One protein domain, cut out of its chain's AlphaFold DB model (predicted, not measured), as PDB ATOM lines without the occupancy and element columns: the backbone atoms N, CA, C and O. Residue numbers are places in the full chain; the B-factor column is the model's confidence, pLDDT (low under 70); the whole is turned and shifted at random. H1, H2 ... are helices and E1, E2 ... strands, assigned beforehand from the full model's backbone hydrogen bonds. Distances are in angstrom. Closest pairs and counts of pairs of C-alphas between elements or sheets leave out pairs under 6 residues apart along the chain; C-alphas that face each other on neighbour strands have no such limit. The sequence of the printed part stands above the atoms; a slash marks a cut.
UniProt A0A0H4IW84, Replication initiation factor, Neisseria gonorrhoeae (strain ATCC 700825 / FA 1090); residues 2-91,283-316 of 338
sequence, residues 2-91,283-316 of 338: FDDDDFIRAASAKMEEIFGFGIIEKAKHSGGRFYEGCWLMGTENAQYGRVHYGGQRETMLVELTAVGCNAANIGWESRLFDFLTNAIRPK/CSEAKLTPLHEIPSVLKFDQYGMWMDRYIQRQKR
ATOM      1  N   PHE A   2     -23.867 -37.792  26.078       77.08
ATOM      2  CA  PHE A   2     -24.565 -37.189  24.942       77.08
ATOM      3  C   PHE A   2     -26.070 -37.239  25.197       77.08
ATOM      4  O   PHE A   2     -26.554 -38.244  25.727       77.08
ATOM      5  N   ASP A   3     -26.775 -36.161  24.880       82.82
ATOM      6  CA  ASP A   3     -28.233 -36.128  24.925       82.82
ATOM      7  C   ASP A   3     -28.840 -36.385  23.535       82.82
ATOM      8  O   ASP A   3     -28.133 -36.533  22.537       82.82
ATOM      9  N   ASP A   4     -30.170 -36.466  23.460       83.84
ATOM     10  CA  ASP A   4     -30.877 -36.668  22.193       83.84
ATOM     11  C   ASP A   4     -30.557 -35.580  21.148       83.84
ATOM     12  O   ASP A   4     -30.575 -35.867  19.951       83.84
ATOM     13  N   ASP A   5     -30.268 -34.340  21.567       86.27
ATOM     14  CA  ASP A   5     -29.937 -33.234  20.656       86.27
ATOM     15  C   ASP A   5     -28.579 -33.470  19.988       86.27
ATOM     16  O   ASP A   5     -28.451 -33.271  18.778       86.27
ATOM     17  N   ASP A   6     -27.595 -33.985  20.732       88.98
ATOM     18  CA  ASP A   6     -26.285 -34.363  20.191       88.98
ATOM     19  C   ASP A   6     -26.412 -35.433  19.092       88.98
ATOM     20  O   ASP A   6     -25.838 -35.296  18.005       88.98
ATOM     21  N   PHE A   7     -27.210 -36.482  19.332       91.25
ATOM     22  CA  PHE A   7     -27.444 -37.544  18.342       91.25
ATOM     23  C   PHE A   7     -28.174 -37.030  17.101       91.25
ATOM     24  O   PHE A   7     -27.834 -37.409  15.977       91.25
ATOM     25  N   ILE A   8     -29.160 -36.150  17.280       94.14
ATOM     26  CA  ILE A   8     -29.922 -35.562  16.178       94.14
ATOM     27  C   ILE A   8     -29.060 -34.602  15.352       94.14
ATOM     28  O   ILE A   8     -29.147 -34.606  14.124       94.14
ATOM     29  N   ARG A   9     -28.173 -33.829  15.984       94.18
ATOM     30  CA  ARG A   9     -27.194 -32.973  15.294       94.18
ATOM     31  C   ARG A   9     -26.207 -33.787  14.472       94.18
ATOM     32  O   ARG A   9     -26.017 -33.496  13.293       94.18
ATOM     33  N   ALA A  10     -25.635 -34.837  15.057       94.03
ATOM     34  CA  ALA A  10     -24.734 -35.735  14.340       94.03
ATOM     35  C   ALA A  10     -25.436 -36.420  13.155       94.03
ATOM     36  O   ALA A  10     -24.888 -36.477  12.052       94.03
ATOM     37  N   ALA A  11     -26.675 -36.882  13.353       95.40
ATOM     38  CA  ALA A  11     -27.490 -37.447  12.284       95.40
ATOM     39  C   ALA A  11     -27.778 -36.425  11.184       95.40
ATOM     40  O   ALA A  11     -27.655 -36.751  10.007       95.40
ATOM     41  N   SER A  12     -28.096 -35.182  11.549       97.62
ATOM     42  CA  SER A  12     -28.339 -34.120  10.580       97.62
ATOM     43  C   SER A  12     -27.122 -33.834   9.705       97.62
ATOM     44  O   SER A  12     -27.310 -33.664   8.504       97.62
ATOM     45  N   ALA A  13     -25.917 -33.775  10.277       97.16
ATOM     46  CA  ALA A  13     -24.691 -33.558   9.509       97.16
ATOM     47  C   ALA A  13     -24.426 -34.730   8.551       97.16
ATOM     48  O   ALA A  13     -24.119 -34.543   7.375       97.16
ATOM     49  N   LYS A  14     -24.625 -35.967   9.027       96.97
ATOM     50  CA  LYS A  14     -24.454 -37.162   8.193       96.97
ATOM     51  C   LYS A  14     -25.496 -37.253   7.071       96.97
ATOM     52  O   LYS A  14     -25.177 -37.694   5.973       96.97
ATOM     53  N   MET A  15     -26.735 -36.838   7.327       97.44
ATOM     54  CA  MET A  15     -27.789 -36.786   6.310       97.44
ATOM     55  C   MET A  15     -27.480 -35.760   5.229       97.44
ATOM     56  O   MET A  15     -27.694 -36.055   4.058       97.44
ATOM     57  N   GLU A  16     -26.928 -34.605   5.592       97.17
ATOM     58  CA  GLU A  16     -26.506 -33.619   4.604       97.17
ATOM     59  C   GLU A  16     -25.372 -34.144   3.719       97.17
ATOM     60  O   GLU A  16     -25.452 -34.032   2.499       97.17
ATOM     61  N   GLU A  17     -24.378 -34.823   4.299       96.78
ATOM     62  CA  GLU A  17     -23.313 -35.488   3.535       96.78
ATOM     63  C   GLU A  17     -23.866 -36.526   2.539       96.78
ATOM     64  O   GLU A  17     -23.409 -36.621   1.397       96.78
ATOM     65  N   ILE A  18     -24.874 -37.306   2.944       98.04
ATOM     66  CA  ILE A  18     -25.450 -38.369   2.109       98.04
ATOM     67  C   ILE A  18     -26.405 -37.794   1.054       98.04
ATOM     68  O   ILE A  18     -26.271 -38.096  -0.135       98.04
ATOM     69  N   PHE A  19     -27.376 -36.983   1.463       97.73
ATOM     70  CA  PHE A  19     -28.504 -36.566   0.629       97.73
ATOM     71  C   PHE A  19     -28.367 -35.153   0.059       97.73
ATOM     72  O   PHE A  19     -29.020 -34.852  -0.933       97.73
ATOM     73  N   GLY A  20     -27.533 -34.295   0.644       96.59
ATOM     74  CA  GLY A  20     -27.494 -32.859   0.344       96.59
ATOM     75  C   GLY A  20     -28.447 -32.009   1.184       96.59
ATOM     76  O   GLY A  20     -28.577 -30.817   0.935       96.59
ATOM     77  N   PHE A  21     -29.133 -32.607   2.161       96.96
ATOM     78  CA  PHE A  21     -29.977 -31.895   3.118       96.96
ATOM     79  C   PHE A  21     -29.950 -32.569   4.489       96.96
ATOM     80  O   PHE A  21     -29.930 -33.796   4.600       96.96
ATOM     81  N   GLY A  22     -29.982 -31.751   5.539       96.70
ATOM     82  CA  GLY A  22     -30.054 -32.201   6.923       96.70
ATOM     83  C   GLY A  22     -31.464 -32.152   7.519       96.70
ATOM     84  O   GLY A  22     -32.472 -31.915   6.849       96.70
ATOM     85  N   ILE A  23     -31.516 -32.354   8.830       97.22
ATOM     86  CA  ILE A  23     -32.705 -32.175   9.657       97.22
ATOM     87  C   ILE A  23     -32.855 -30.687   9.967       97.22
ATOM     88  O   ILE A  23     -31.880 -30.023  10.308       97.22
ATOM     89  N   ILE A  24     -34.073 -30.163   9.873       95.39
ATOM     90  CA  ILE A  24     -34.352 -28.728  10.002       95.39
ATOM     91  C   ILE A  24     -34.921 -28.394  11.374       95.39
ATOM     92  O   ILE A  24     -34.424 -27.515  12.069       95.39
ATOM     93  N   GLU A  25     -35.961 -29.112  11.789       93.25
ATOM     94  CA  GLU A  25     -36.674 -28.810  13.026       93.25
ATOM     95  C   GLU A  25     -37.311 -30.051  13.649       93.25
ATOM     96  O   GLU A  25     -37.512 -31.082  13.001       93.25
ATOM     97  N   LYS A  26     -37.660 -29.940  14.933       93.73
ATOM     98  CA  LYS A  26     -38.473 -30.939  15.627       93.73
ATOM     99  C   LYS A  26     -39.944 -30.754  15.250       93.73
ATOM    100  O   LYS A  26     -40.469 -29.645  15.300       93.73
ATOM    101  N   ALA A  27     -40.625 -31.846  14.923       93.00
ATOM    102  CA  ALA A  27     -42.051 -31.829  14.637       93.00
ATOM    103  C   ALA A  27     -42.866 -31.410  15.874       93.00
ATOM    104  O   ALA A  27     -42.509 -31.712  17.014       93.00
ATOM    105  N   LYS A  28     -44.007 -30.750  15.641       89.61
ATOM    106  CA  LYS A  28     -44.910 -30.266  16.705       89.61
ATOM    107  C   LYS A  28     -45.703 -31.381  17.404       89.61
ATOM    108  O   LYS A  28     -46.246 -31.155  18.480       89.61
ATOM    109  N   HIS A  29     -45.807 -32.558  16.789       87.58
ATOM    110  CA  HIS A  29     -46.471 -33.732  17.360       87.58
ATOM    111  C   HIS A  29     -45.459 -34.663  18.049       87.58
ATOM    112  O   HIS A  29     -44.264 -34.610  17.759       87.58
ATOM    113  N   SER A  30     -45.935 -35.552  18.929       80.03
ATOM    114  CA  SER A  30     -45.098 -36.579  19.568       80.03
ATOM    115  C   SER A  30     -44.457 -37.523  18.543       80.03
ATOM    116  O   SER A  30     -44.892 -37.585  17.384       80.03
ATOM    117  N   GLY A  31     -43.428 -38.265  18.965       72.55
ATOM    118  CA  GLY A  31     -42.777 -39.259  18.120       72.55
ATOM    119  C   GLY A  31     -43.777 -40.274  17.554       72.55
ATOM    120  O   GLY A  31     -44.724 -40.711  18.212       72.55
ATOM    121  N   GLY A  32     -43.625 -40.561  16.264       83.99
ATOM    122  CA  GLY A  32     -44.373 -41.605  15.576       83.99
ATOM    123  C   GLY A  32     -43.615 -42.925  15.650       83.99
ATOM    124  O   GLY A  32     -42.497 -42.985  16.151       83.99
ATOM    125  N   ARG A  33     -44.202 -44.005  15.120       89.97
ATOM    126  CA  ARG A  33     -43.493 -45.293  14.948       89.97
ATOM    127  C   ARG A  33     -42.878 -45.849  16.247       89.97
ATOM    128  O   ARG A  33     -41.870 -46.540  16.183       89.97
ATOM    129  N   PHE A  34     -43.511 -45.571  17.390       91.36
ATOM    130  CA  PHE A  34     -43.077 -45.968  18.737       91.36
ATOM    131  C   PHE A  34     -41.850 -45.223  19.296       91.36
ATOM    132  O   PHE A  34     -41.325 -45.635  20.328       91.36
ATOM    133  N   TYR A  35     -41.417 -44.135  18.663       93.95
ATOM    134  CA  TYR A  35     -40.372 -43.248  19.182       93.95
ATOM    135  C   TYR A  35     -40.968 -42.083  19.983       93.95
ATOM    136  O   TYR A  35     -42.159 -41.795  19.879       93.95
ATOM    137  N   GLU A  36     -40.140 -41.389  20.764       91.73
ATOM    138  CA  GLU A  36     -40.558 -40.242  21.589       91.73
ATOM    139  C   GLU A  36     -40.532 -38.911  20.824       91.73
ATOM    140  O   GLU A  36     -41.392 -38.049  21.031       91.73
ATOM    141  N   GLY A  37     -39.577 -38.749  19.904       93.12
ATOM    142  CA  GLY A  37     -39.410 -37.559  19.080       93.12
ATOM    143  C   GLY A  37     -39.476 -37.847  17.582       93.12
ATOM    144  O   GLY A  37     -39.137 -38.934  17.116       93.12
ATOM    145  N   CYS A  38     -39.906 -36.838  16.826       95.68
ATOM    146  CA  CYS A  38     -39.865 -36.804  15.370       95.68
ATOM    147  C   CYS A  38     -39.267 -35.466  14.936       95.68
ATOM    148  O   CYS A  38     -39.656 -34.419  15.450       95.68
ATOM    149  N   TRP A  39     -38.369 -35.496  13.963       96.18
ATOM    150  CA  TRP A  39     -37.775 -34.329  13.329       96.18
ATOM    151  C   TRP A  39     -37.987 -34.388  11.819       96.18
ATOM    152  O   TRP A  39     -38.204 -35.464  11.259       96.18
ATOM    153  N   LEU A  40     -37.986 -33.226  11.176       96.56
ATOM    154  CA  LEU A  40     -38.362 -33.052   9.777       96.56
ATOM    155  C   LEU A  40     -37.151 -32.661   8.929       96.56
ATOM    156  O   LEU A  40     -36.310 -31.871   9.360       96.56
ATOM    157  N   MET A  41     -37.094 -33.204   7.716       96.88
ATOM    158  CA  MET A  41     -36.137 -32.835   6.676       96.88
ATOM    159  C   MET A  41     -36.899 -32.204   5.512       96.88
ATOM    160  O   MET A  41     -37.806 -32.829   4.958       96.88
ATOM    161  N   GLY A  42     -36.508 -30.995   5.116       94.28
ATOM    162  CA  GLY A  42     -37.122 -30.250   4.018       94.28
ATOM    163  C   GLY A  42     -37.926 -29.035   4.467       94.28
ATOM    164  O   GLY A  42     -37.783 -28.552   5.588       94.28
ATOM    165  N   THR A  43     -38.737 -28.515   3.555       90.42
ATOM    166  CA  THR A  43     -39.471 -27.253   3.698       90.42
ATOM    167  C   THR A  43     -40.970 -27.503   3.900       90.42
ATOM    168  O   THR A  43     -41.467 -28.632   3.849       90.42
ATOM    169  N   GLU A  44     -41.739 -26.420   4.038       85.89
ATOM    170  CA  GLU A  44     -43.200 -26.489   3.967       85.89
ATOM    171  C   GLU A  44     -43.743 -26.942   2.599       85.89
ATOM    172  O   GLU A  44     -44.878 -27.424   2.541       85.89
ATOM    173  N   ASN A  45     -42.996 -26.773   1.497       86.42
ATOM    174  CA  ASN A  45     -43.467 -27.163   0.161       86.42
ATOM    175  C   ASN A  45     -42.922 -28.525  -0.286       86.42
ATOM    176  O   ASN A  45     -43.617 -29.220  -1.028       86.42
ATOM    177  N   ALA A  46     -41.745 -28.929   0.196       91.05
ATOM    178  CA  ALA A  46     -41.096 -30.194  -0.120       91.05
ATOM    179  C   ALA A  46     -40.644 -30.918   1.155       91.05
ATOM    180  O   ALA A  46     -39.603 -30.636   1.742       91.05
ATOM    181  N   GLN A  47     -41.438 -31.905   1.563       94.27
ATOM    182  CA  GLN A  47     -41.114 -32.781   2.685       94.27
ATOM    183  C   GLN A  47     -40.175 -33.897   2.213       94.27
ATOM    184  O   GLN A  47     -40.633 -34.861   1.591       94.27
ATOM    185  N   TYR A  48     -38.885 -33.801   2.525       97.08
ATOM    186  CA  TYR A  48     -37.883 -34.787   2.114       97.08
ATOM    187  C   TYR A  48     -37.898 -36.037   2.977       97.08
ATOM    188  O   TYR A  48     -37.723 -37.140   2.462       97.08
ATOM    189  N   GLY A  49     -38.171 -35.907   4.272       96.94
ATOM    190  CA  GLY A  49     -38.196 -37.066   5.148       96.94
ATOM    191  C   GLY A  49     -38.352 -36.740   6.617       96.94
ATOM    192  O   GLY A  49     -38.559 -35.598   7.018       96.94
ATOM    193  N   ARG A  50     -38.298 -37.789   7.429       97.09
ATOM    194  CA  ARG A  50     -38.483 -37.713   8.874       97.09
ATOM    195  C   ARG A  50     -37.447 -38.552   9.590       97.09
ATOM    196  O   ARG A  50     -37.046 -39.603   9.098       97.09
ATOM    197  N   VAL A  51     -37.076 -38.098  10.774       96.85
ATOM    198  CA  VAL A  51     -36.154 -38.797  11.663       96.85
ATOM    199  C   VAL A  51     -36.859 -39.013  12.985       96.85
ATOM    200  O   VAL A  51     -37.376 -38.064  13.566       96.85
ATOM    201  N   HIS A  52     -36.906 -40.254  13.452       96.59
ATOM    202  CA  HIS A  52     -37.508 -40.618  14.728       96.59
ATOM    203  C   HIS A  52     -36.423 -41.131  15.670       96.59
ATOM    204  O   HIS A  52     -35.592 -41.953  15.274       96.59
ATOM    205  N   TYR A  53     -36.427 -40.631  16.903       94.48
ATOM    206  CA  TYR A  53     -35.434 -40.955  17.926       94.48
ATOM    207  C   TYR A  53     -36.050 -40.861  19.331       94.48
ATOM    208  O   TYR A  53     -37.077 -40.202  19.518       94.48
ATOM    209  N   GLY A  54     -35.439 -41.543  20.301       90.64
ATOM    210  CA  GLY A  54     -35.916 -41.641  21.687       90.64
ATOM    211  C   GLY A  54     -36.864 -42.825  21.932       90.64
ATOM    212  O   GLY A  54     -37.594 -43.258  21.040       90.64
ATOM    213  N   GLY A  55     -36.823 -43.394  23.139       85.98
ATOM    214  CA  GLY A  55     -37.704 -44.485  23.594       85.98
ATOM    215  C   GLY A  55     -37.441 -45.894  23.028       85.98
ATOM    216  O   GLY A  55     -37.993 -46.869  23.535       85.98
ATOM    217  N   GLN A  56     -36.587 -46.055  22.009       86.13
ATOM    218  CA  GLN A  56     -36.400 -47.328  21.283       86.13
ATOM    219  C   GLN A  56     -34.959 -47.856  21.312       86.13
ATOM    220  O   GLN A  56     -34.333 -48.032  20.266       86.13
ATOM    221  N   ARG A  57     -34.419 -48.147  22.507       84.81
ATOM    222  CA  ARG A  57     -33.078 -48.762  22.691       84.81
ATOM    223  C   ARG A  57     -31.974 -48.056  21.885       84.81
ATOM    224  O   ARG A  57     -31.218 -48.724  21.174       84.81
ATOM    225  N   GLU A  58     -31.959 -46.724  21.953       85.92
ATOM    226  CA  GLU A  58     -30.988 -45.850  21.270       85.92
ATOM    227  C   GLU A  58     -30.929 -46.046  19.742       85.92
ATOM    228  O   GLU A  58     -29.915 -45.784  19.101       85.92
ATOM    229  N   THR A  59     -32.015 -46.524  19.128       93.18
ATOM    230  CA  THR A  59     -32.116 -46.616  17.666       93.18
ATOM    231  C   THR A  59     -32.643 -45.320  17.066       93.18
ATOM    232  O   THR A  59     -33.355 -44.560  17.718       93.18
ATOM    233  N   MET A  60     -32.326 -45.100  15.792       94.70
ATOM    234  CA  MET A  60     -32.870 -44.018  14.983       94.70
ATOM    235  C   MET A  60     -33.569 -44.612  13.762       94.70
ATOM    236  O   MET A  60     -33.019 -45.495  13.102       94.70
ATOM    237  N   LEU A  61     -34.765 -44.119  13.454       96.49
ATOM    238  CA  LEU A  61     -35.483 -44.463  12.230       96.49
ATOM    239  C   LEU A  61     -35.494 -43.261  11.290       96.49
ATOM    240  O   LEU A  61     -35.995 -42.198  11.645       96.49
ATOM    241  N   VAL A  62     -35.006 -43.461  10.072       97.19
ATOM    242  CA  VAL A  62     -35.006 -42.450   9.011       97.19
ATOM    243  C   VAL A  62     -36.000 -42.872   7.933       97.19
ATOM    244  O   VAL A  62     -35.872 -43.942   7.344       97.19
ATOM    245  N   GLU A  63     -37.007 -42.040   7.682       97.43
ATOM    246  CA  GLU A  63     -37.982 -42.208   6.604       97.43
ATOM    247  C   GLU A  63     -37.686 -41.180   5.503       97.43
ATOM    248  O   GLU A  63     -37.937 -39.990   5.689       97.43
ATOM    249  N   LEU A  64     -37.192 -41.627   4.348       97.70
ATOM    250  CA  LEU A  64     -37.029 -40.787   3.160       97.70
ATOM    251  C   LEU A  64     -38.305 -40.850   2.305       97.70
ATOM    252  O   LEU A  64     -38.813 -41.936   2.018       97.70
ATOM    253  N   THR A  65     -38.867 -39.702   1.924       96.67
ATOM    254  CA  THR A  65     -40.053 -39.656   1.054       96.67
ATOM    255  C   THR A  65     -39.656 -39.787  -0.415       96.67
ATOM    256  O   THR A  65     -38.510 -39.561  -0.788       96.67
ATOM    257  N   ALA A  66     -40.629 -40.049  -1.295       92.91
ATOM    258  CA  ALA A  66     -40.394 -40.000  -2.740       92.91
ATOM    259  C   ALA A  66     -39.905 -38.618  -3.224       92.91
ATOM    260  O   ALA A  66     -39.180 -38.542  -4.212       92.91
ATOM    261  N   VAL A  67     -40.296 -37.530  -2.544       92.90
ATOM    262  CA  VAL A  67     -39.789 -36.180  -2.836       92.90
ATOM    263  C   VAL A  67     -38.324 -36.081  -2.418       92.90
ATOM    264  O   VAL A  67     -37.509 -35.647  -3.220       92.90
ATOM    265  N   GLY A  68     -37.971 -36.579  -1.228       95.91
ATOM    266  CA  GLY A  68     -36.585 -36.640  -0.759       95.91
ATOM    267  C   GLY A  68     -35.679 -37.474  -1.663       95.91
ATOM    268  O   GLY A  68     -34.613 -37.004  -2.037       95.91
ATOM    269  N   CYS A  69     -36.122 -38.660  -2.100       94.96
ATOM    270  CA  CYS A  69     -35.363 -39.486  -3.048       94.96
ATOM    271  C   CYS A  69     -35.080 -38.752  -4.364       94.96
ATOM    272  O   CYS A  69     -34.017 -38.942  -4.953       94.96
ATOM    273  N   ASN A  70     -36.039 -37.948  -4.840       91.79
ATOM    274  CA  ASN A  70     -35.904 -37.189  -6.080       91.79
ATOM    275  C   ASN A  70     -34.991 -35.974  -5.923       91.79
ATOM    276  O   ASN A  70     -34.164 -35.774  -6.807       91.79
ATOM    277  N   ALA A  71     -35.153 -35.220  -4.831       93.10
ATOM    278  CA  ALA A  71     -34.436 -33.976  -4.559       93.10
ATOM    279  C   ALA A  71     -33.002 -34.180  -4.057       93.10
ATOM    280  O   ALA A  71     -32.195 -33.263  -4.160       93.10
ATOM    281  N   ALA A  72     -32.684 -35.356  -3.513       96.31
ATOM    282  CA  ALA A  72     -31.349 -35.666  -3.022       96.31
ATOM    283  C   ALA A  72     -30.286 -35.626  -4.130       96.31
ATOM    284  O   ALA A  72     -30.517 -36.065  -5.262       96.31
ATOM    285  N   ASN A  73     -29.089 -35.182  -3.750       95.13
ATOM    286  CA  ASN A  73     -27.914 -35.093  -4.608       95.13
ATOM    287  C   ASN A  73     -27.624 -36.420  -5.320       95.13
ATOM    288  O   ASN A  73     -27.665 -37.491  -4.710       95.13
ATOM    289  N   ILE A  74     -27.237 -36.351  -6.596       93.43
ATOM    290  CA  ILE A  74     -26.910 -37.532  -7.413       93.43
ATOM    291  C   ILE A  74     -25.897 -38.437  -6.685       93.43
ATOM    292  O   ILE A  74     -24.928 -37.964  -6.083       93.43
ATOM    293  N   GLY A  75     -26.138 -39.750  -6.714       95.06
ATOM    294  CA  GLY A  75     -25.293 -40.749  -6.054       95.06
ATOM    295  C   GLY A  75     -25.513 -40.864  -4.544       95.06
ATOM    296  O   GLY A  75     -24.679 -41.454  -3.852       95.06
ATOM    297  N   TRP A  76     -26.608 -40.304  -4.010       97.56
ATOM    298  CA  TRP A  76     -26.969 -40.469  -2.597       97.56
ATOM    299  C   TRP A  76     -27.153 -41.941  -2.237       97.56
ATOM    300  O   TRP A  76     -26.872 -42.331  -1.110       97.56
ATOM    301  N   GLU A  77     -27.573 -42.762  -3.199       97.27
ATOM    302  CA  GLU A  77     -27.768 -44.195  -3.036       97.27
ATOM    303  C   GLU A  77     -26.451 -44.895  -2.655       97.27
ATOM    304  O   GLU A  77     -26.431 -45.714  -1.736       97.27
ATOM    305  N   SER A  78     -25.337 -44.528  -3.302       98.02
ATOM    306  CA  SER A  78     -23.989 -45.028  -2.982       98.02
ATOM    307  C   SER A  78     -23.462 -44.493  -1.659       98.02
ATOM    308  O   SER A  78     -22.986 -45.273  -0.842       98.02
ATOM    309  N   ARG A  79     -23.654 -43.201  -1.366       98.44
ATOM    310  CA  ARG A  79     -23.263 -42.646  -0.058       98.44
ATOM    311  C   ARG A  79     -24.040 -43.287   1.097       98.44
ATOM    312  O   ARG A  79     -23.475 -43.544   2.159       98.44
ATOM    313  N   LEU A  80     -25.324 -43.585   0.892       98.37
ATOM    314  CA  LEU A  80     -26.141 -44.290   1.878       98.37
ATOM    315  C   LEU A  80     -25.691 -45.745   2.042       98.37
ATOM    316  O   LEU A  80     -25.622 -46.223   3.170       98.37
ATOM    317  N   PHE A  81     -25.372 -46.439   0.947       98.44
ATOM    318  CA  PHE A  81     -24.808 -47.788   0.991       98.44
ATOM    319  C   PHE A  81     -23.515 -47.834   1.820       98.44
ATOM    320  O   PHE A  81     -23.404 -48.650   2.740       98.44
ATOM    321  N   ASP A  82     -22.583 -46.914   1.564       98.14
ATOM    322  CA  ASP A  82     -21.313 -46.824   2.291       98.14
ATOM    323  C   ASP A  82     -21.537 -46.541   3.781       98.14
ATOM    324  O   ASP A  82     -20.938 -47.186   4.648       98.14
ATOM    325  N   PHE A  83     -22.447 -45.615   4.102       97.98
ATOM    326  CA  PHE A  83     -22.806 -45.312   5.483       97.98
ATOM    327  C   PHE A  83     -23.407 -46.524   6.200       97.98
ATOM    328  O   PHE A  83     -22.958 -46.877   7.292       97.98
ATOM    329  N   LEU A  84     -24.399 -47.183   5.594       97.76
ATOM    330  CA  LEU A  84     -25.075 -48.329   6.202       97.76
ATOM    331  C   LEU A  84     -24.122 -49.504   6.407       97.76
ATOM    332  O   LEU A  84     -24.201 -50.154   7.440       97.76
ATOM    333  N   THR A  85     -23.193 -49.743   5.484       97.24
ATOM    334  CA  THR A  85     -22.210 -50.835   5.589       97.24
ATOM    335  C   THR A  85     -21.289 -50.682   6.803       97.24
ATOM    336  O   THR A  85     -20.871 -51.677   7.391       97.24
ATOM    337  N   ASN A  86     -21.017 -49.443   7.222       95.93
ATOM    338  CA  ASN A  86     -20.135 -49.128   8.350       95.93
ATOM    339  C   ASN A  86     -20.887 -48.749   9.639       95.93
ATOM    340  O   ASN A  86     -20.264 -48.494  10.672       95.93
ATOM    341  N   ALA A  87     -22.217 -48.674   9.599       94.64
ATOM    342  CA  ALA A  87     -23.023 -48.263  10.738       94.64
ATOM    343  C   ALA A  87     -23.172 -49.384  11.784       94.64
ATOM    344  O   ALA A  87     -22.978 -50.570  11.523       94.64
ATOM    345  N   ILE A  88     -23.568 -49.002  13.000       92.55
ATOM    346  CA  ILE A  88     -23.856 -49.941  14.089       92.55
ATOM    347  C   ILE A  88     -25.318 -50.383  13.987       92.55
ATOM    348  O   ILE A  88     -26.227 -49.560  14.049       92.55
ATOM    349  N   ARG A  89     -25.550 -51.699  13.878       94.03
ATOM    350  CA  ARG A  89     -26.890 -52.319  13.749       94.03
ATOM    351  C   ARG A  89     -27.759 -51.712  12.617       94.03
ATOM    352  O   ARG A  89     -28.943 -51.448  12.845       94.03
ATOM    353  N   PRO A  90     -27.209 -51.507  11.405       96.58
ATOM    354  CA  PRO A  90     -27.940 -50.944  10.279       96.58
ATOM    355  C   PRO A  90     -29.045 -51.895   9.827       96.58
ATOM    356  O   PRO A  90     -28.886 -53.118   9.828       96.58
ATOM    357  N   LYS A  91     -30.182 -51.335   9.415       97.16
ATOM    358  CA  LYS A  91     -31.278 -52.107   8.832       97.16
ATOM    359  C   LYS A  91     -32.091 -51.235   7.888       97.16
ATOM    360  O   LYS A  91     -32.678 -50.245   8.314       97.16
ATOM    361  N   CYS A 283     -32.630 -30.265  -3.799       90.76
ATOM    362  CA  CYS A 283     -32.546 -29.801  -2.420       90.76
ATOM    363  C   CYS A 283     -31.698 -28.535  -2.243       90.76
ATOM    364  O   CYS A 283     -31.901 -27.817  -1.264       90.76
ATOM    365  N   SER A 284     -30.796 -28.220  -3.179       89.31
ATOM    366  CA  SER A 284     -29.982 -26.998  -3.122       89.31
ATOM    367  C   SER A 284     -30.828 -25.721  -3.247       89.31
ATOM    368  O   SER A 284     -30.464 -24.672  -2.712       89.31
ATOM    369  N   GLU A 285     -32.016 -25.829  -3.846       87.41
ATOM    370  CA  GLU A 285     -32.973 -24.729  -4.006       87.41
ATOM    371  C   GLU A 285     -33.745 -24.403  -2.718       87.41
ATOM    372  O   GLU A 285     -34.312 -23.318  -2.592       87.41
ATOM    373  N   ALA A 286     -33.750 -25.303  -1.730       84.35
ATOM    374  CA  ALA A 286     -34.496 -25.110  -0.488       84.35
ATOM    375  C   ALA A 286     -33.916 -24.002   0.413       84.35
ATOM    376  O   ALA A 286     -34.642 -23.469   1.251       84.35
ATOM    377  N   LYS A 287     -32.627 -23.650   0.250       81.29
ATOM    378  CA  LYS A 287     -31.902 -22.625   1.038       81.29
ATOM    379  C   LYS A 287     -32.180 -22.710   2.548       81.29
ATOM    380  O   LYS A 287     -32.470 -21.709   3.202       81.29
ATOM    381  N   LEU A 288     -32.125 -23.923   3.090       84.33
ATOM    382  CA  LEU A 288     -32.378 -24.203   4.501       84.33
ATOM    383  C   LEU A 288     -31.071 -24.229   5.295       84.33
ATOM    384  O   LEU A 288     -30.067 -24.725   4.800       84.33
ATOM    385  N   THR A 289     -31.111 -23.766   6.545       90.90
ATOM    386  CA  THR A 289     -30.029 -23.995   7.514       90.90
ATOM    387  C   THR A 289     -30.359 -25.251   8.318       90.90
ATOM    388  O   THR A 289     -31.326 -25.234   9.089       90.90
ATOM    389  N   PRO A 290     -29.620 -26.355   8.148       92.91
ATOM    390  CA  PRO A 290     -29.859 -27.558   8.924       92.91
ATOM    391  C   PRO A 290     -29.501 -27.330  10.397       92.91
ATOM    392  O   PRO A 290     -28.615 -26.550  10.749       92.91
ATOM    393  N   LEU A 291     -30.184 -28.035  11.297       92.98
ATOM    394  CA  LEU A 291     -30.119 -27.771  12.736       92.98
ATOM    395  C   LEU A 291     -28.716 -27.918  13.327       92.98
ATOM    396  O   LEU A 291     -28.428 -27.316  14.358       92.98
ATOM    397  N   HIS A 292     -27.846 -28.711  12.699       93.09
ATOM    398  CA  HIS A 292     -26.481 -28.921  13.172       93.09
ATOM    399  C   HIS A 292     -25.562 -27.720  12.906       93.09
ATOM    400  O   HIS A 292     -24.580 -27.567  13.628       93.09
ATOM    401  N   GLU A 293     -25.909 -26.846  11.958       92.56
ATOM    402  CA  GLU A 293     -25.236 -25.559  11.749       92.56
ATOM    403  C   GLU A 293     -25.731 -24.477  12.718       92.56
ATOM    404  O   GLU A 293     -25.025 -23.508  12.998       92.56
ATOM    405  N   ILE A 294     -26.937 -24.635  13.274       88.46
ATOM    406  CA  ILE A 294     -27.473 -23.709  14.275       88.46
ATOM    407  C   ILE A 294     -26.708 -23.928  15.585       88.46
ATOM    408  O   ILE A 294     -26.755 -25.045  16.105       88.46
ATOM    409  N   PRO A 295     -26.059 -22.909  16.184       79.56
ATOM    410  CA  PRO A 295     -25.317 -23.079  17.430       79.56
ATOM    411  C   PRO A 295     -26.164 -23.753  18.515       79.56
ATOM    412  O   PRO A 295     -27.265 -23.295  18.831       79.56
ATOM    413  N   SER A 296     -25.652 -24.843  19.095       69.24
ATOM    414  CA  SER A 296     -26.282 -25.449  20.267       69.24
ATOM    415  C   SER A 296     -26.191 -24.462  21.427       69.24
ATOM    416  O   SER A 296     -25.100 -24.059  21.837       69.24
ATOM    417  N   VAL A 297     -27.339 -24.037  21.955       60.85
ATOM    418  CA  VAL A 297     -27.362 -23.297  23.216       60.85
ATOM    419  C   VAL A 297     -27.082 -24.323  24.311       60.85
ATOM    420  O   VAL A 297     -27.995 -25.027  24.736       60.85
ATOM    421  N   LEU A 298     -25.817 -24.432  24.734       51.94
ATOM    422  CA  LEU A 298     -25.401 -25.250  25.879       51.94
ATOM    423  C   LEU A 298     -26.337 -24.969  27.057       51.94
ATOM    424  O   LEU A 298     -26.362 -23.854  27.585       51.94
ATOM    425  N   LYS A 299     -27.138 -25.963  27.455       55.90
ATOM    426  CA  LYS A 299     -28.188 -25.723  28.451       55.90
ATOM    427  C   LYS A 299     -27.652 -25.615  29.879       55.90
ATOM    428  O   LYS A 299     -28.310 -24.967  30.687       55.90
ATOM    429  N   PHE A 300     -26.471 -26.159  30.206       46.18
ATOM    430  CA  PHE A 300     -25.960 -26.166  31.587       46.18
ATOM    431  C   PHE A 300     -24.423 -26.210  31.675       46.18
ATOM    432  O   PHE A 300     -23.770 -26.861  30.862       46.18
ATOM    433  N   ASP A 301     -23.853 -25.550  32.692       47.66
ATOM    434  CA  ASP A 301     -22.495 -25.827  33.188       47.66
ATOM    435  C   ASP A 301     -22.535 -26.898  34.297       47.66
ATOM    436  O   ASP A 301     -23.609 -27.348  34.696       47.66
ATOM    437  N   GLN A 302     -21.371 -27.293  34.830       48.53
ATOM    438  CA  GLN A 302     -21.233 -28.319  35.881       48.53
ATOM    439  C   GLN A 302     -21.971 -28.011  37.203       48.53
ATOM    440  O   GLN A 302     -22.000 -28.853  38.097       48.53
ATOM    441  N   TYR A 303     -22.562 -26.820  37.336       55.45
ATOM    442  CA  TYR A 303     -23.370 -26.401  38.481       55.45
ATOM    443  C   TYR A 303     -24.827 -26.079  38.099       55.45
ATOM    444  O   TYR A 303     -25.586 -25.602  38.938       55.45
ATOM    445  N   GLY A 304     -25.237 -26.318  36.848       52.45
ATOM    446  CA  GLY A 304     -26.606 -26.098  36.381       52.45
ATOM    447  C   GLY A 304     -27.037 -24.626  36.280       52.45
ATOM    448  O   GLY A 304     -28.232 -24.352  36.223       52.45
ATOM    449  N   MET A 305     -26.112 -23.655  36.260       56.18
ATOM    450  CA  MET A 305     -26.444 -22.253  36.575       56.18
ATOM    451  C   MET A 305     -26.711 -21.313  35.384       56.18
ATOM    452  O   MET A 305     -27.158 -20.181  35.608       56.18
ATOM    453  N   TRP A 306     -26.409 -21.677  34.132       51.56
ATOM    454  CA  TRP A 306     -26.457 -20.682  33.042       51.56
ATOM    455  C   TRP A 306     -27.847 -20.380  32.483       51.56
ATOM    456  O   TRP A 306     -28.061 -19.236  32.077       51.56
ATOM    457  N   MET A 307     -28.820 -21.294  32.551       48.00
ATOM    458  CA  MET A 307     -30.176 -20.948  32.106       48.00
ATOM    459  C   MET A 307     -30.902 -20.059  33.117       48.00
ATOM    460  O   MET A 307     -31.526 -19.079  32.719       48.00
ATOM    461  N   ASP A 308     -30.713 -20.292  34.418       47.89
ATOM    462  CA  ASP A 308     -31.236 -19.389  35.446       47.89
ATOM    463  C   ASP A 308     -30.600 -18.006  35.345       47.89
ATOM    464  O   ASP A 308     -31.314 -17.011  35.392       47.89
ATOM    465  N   ARG A 309     -29.283 -17.895  35.121       50.39
ATOM    466  CA  ARG A 309     -28.649 -16.580  34.928       50.39
ATOM    467  C   ARG A 309     -29.054 -15.902  33.623       50.39
ATOM    468  O   ARG A 309     -29.179 -14.680  33.631       50.39
ATOM    469  N   TYR A 310     -29.265 -16.639  32.530       55.36
ATOM    470  CA  TYR A 310     -29.735 -16.068  31.263       55.36
ATOM    471  C   TYR A 310     -31.190 -15.603  31.368       55.36
ATOM    472  O   TYR A 310     -31.483 -14.457  31.036       55.36
ATOM    473  N   ILE A 311     -32.080 -16.432  31.923       57.45
ATOM    474  CA  ILE A 311     -33.480 -16.076  32.188       57.45
ATOM    475  C   ILE A 311     -33.554 -14.936  33.206       57.45
ATOM    476  O   ILE A 311     -34.325 -14.006  33.009       57.45
ATOM    477  N   GLN A 312     -32.731 -14.937  34.258       59.67
ATOM    478  CA  GLN A 312     -32.650 -13.815  35.196       59.67
ATOM    479  C   GLN A 312     -32.075 -12.556  34.547       59.67
ATOM    480  O   GLN A 312     -32.497 -11.469  34.916       59.67
ATOM    481  N   ARG A 313     -31.136 -12.655  33.596       60.98
ATOM    482  CA  ARG A 313     -30.646 -11.496  32.830       60.98
ATOM    483  C   ARG A 313     -31.710 -10.950  31.891       60.98
ATOM    484  O   ARG A 313     -31.834  -9.736  31.808       60.98
ATOM    485  N   GLN A 314     -32.472 -11.816  31.224       60.63
ATOM    486  CA  GLN A 314     -33.615 -11.422  30.399       60.63
ATOM    487  C   GLN A 314     -34.689 -10.761  31.266       60.63
ATOM    488  O   GLN A 314     -35.073  -9.634  30.983       60.63
ATOM    489  N   LYS A 315     -35.068 -11.380  32.394       65.55
ATOM    490  CA  LYS A 315     -36.011 -10.800  33.361       65.55
ATOM    491  C   LYS A 315     -35.514  -9.478  33.935       65.55
ATOM    492  O   LYS A 315     -36.274  -8.526  33.928       65.55
ATOM    493  N   ARG A 316     -34.247  -9.369  34.354       63.91
ATOM    494  CA  ARG A 316     -33.664  -8.092  34.810       63.91
ATOM    495  C   ARG A 316     -33.624  -7.057  33.693       63.91
ATOM    496  O   ARG A 316     -33.866  -5.894  33.960       63.91
TER     497      ARG A 316
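Overview. This is residues 2 to 91 and 283 to 316 of the 338 residues of the protein "Replication initiation factor" of Neisseria gonorrhoeae (strain ATCC 700825 / FA 1090) (UniProt A0A0H4IW84). What shape do these atoms make? A small three-stranded antiparallel sheet, E1, E2 and E3, has the helix H1 packed slantwise over one face, with H2 at the sheet's level near one end of the strands and H3 at the end of H1; from this body a long link leads away to H5, of which residues 309 to 316 stick out. What is it made of, and how large is it? The 124 printed residues are of mixed class, with five named helices and three named strands in the order H1 E1 E2 E3 H2 H3 H4 H5. The whole is only just compact, close to loose, with a radius of gyration of the C-alphas of 16.5 A and spans of 52 by 34 by 25 A.

Along the chain. Where does the first helix run? H1, residues 4 to 19, begins with C-alpha 4 at (-30.877, -36.668, 22.193) and is 21.7 A long. Where are the strands? E1 is residues 37 to 42, 16.9 A; E2 is residues 47 to 53, 18.2 A; E3 is residues 60 to 64, 12.9 A. Which helices follow? H2 is residues 66 to 71, H3 residues 76 to 86, 15.5 A, and H4 residues 283 to 286. H5, residues 306 to 316, is 14.6 A long and ends with C-alpha 316 at (-33.664, -8.092, 34.810).

Arrangement. How is the sheet joined? E1, E2 and E3 form a meander, each strand the antiparallel neighbour of the one before, and E1 and E2, like E2 and E3, make a hairpin. N 39 and O 51 are 2.8 A apart, and N 50 and O 63 are 2.8 A apart, both within hydrogen-bond range. What is on the sheet? In two layers, helices on one face of a sheet, H1 and H2 are on it: H1 at a height of 10.0 A, at 35 degrees to E2 on the local plane, and H2 at the sheet's level. The closest C-alphas of H2 and E2 are those of Gly 68 and Tyr 48, 3.7 A. Which helices meet? H1 touches H3 with residues 18 to 19 alone, closest at the C-alphas of Ile 18 and Arg 79, 5.3 A, at a steep tilt of 48 degrees, opposite ways. H2 and H4 are close but not clearly touching, and H5 touches no helix. Are the helix backbones whole? In H1, H2, H3 and H5 every O i to N i+4 pair is within hydrogen-bond range; H4 is too short for one.

Size, cuts and confidence. Where is the printed part cut? Residues 92 to 282 are not printed, and C-alphas 91 and 283 are 25.0 A apart. Which links are long? Those from H1 to E1, 17 residues, and from H4 to H5, 19 residues. Where is confidence low? The mean pLDDT of the printed part is 86.5, and residues 296 to 316 are under 70.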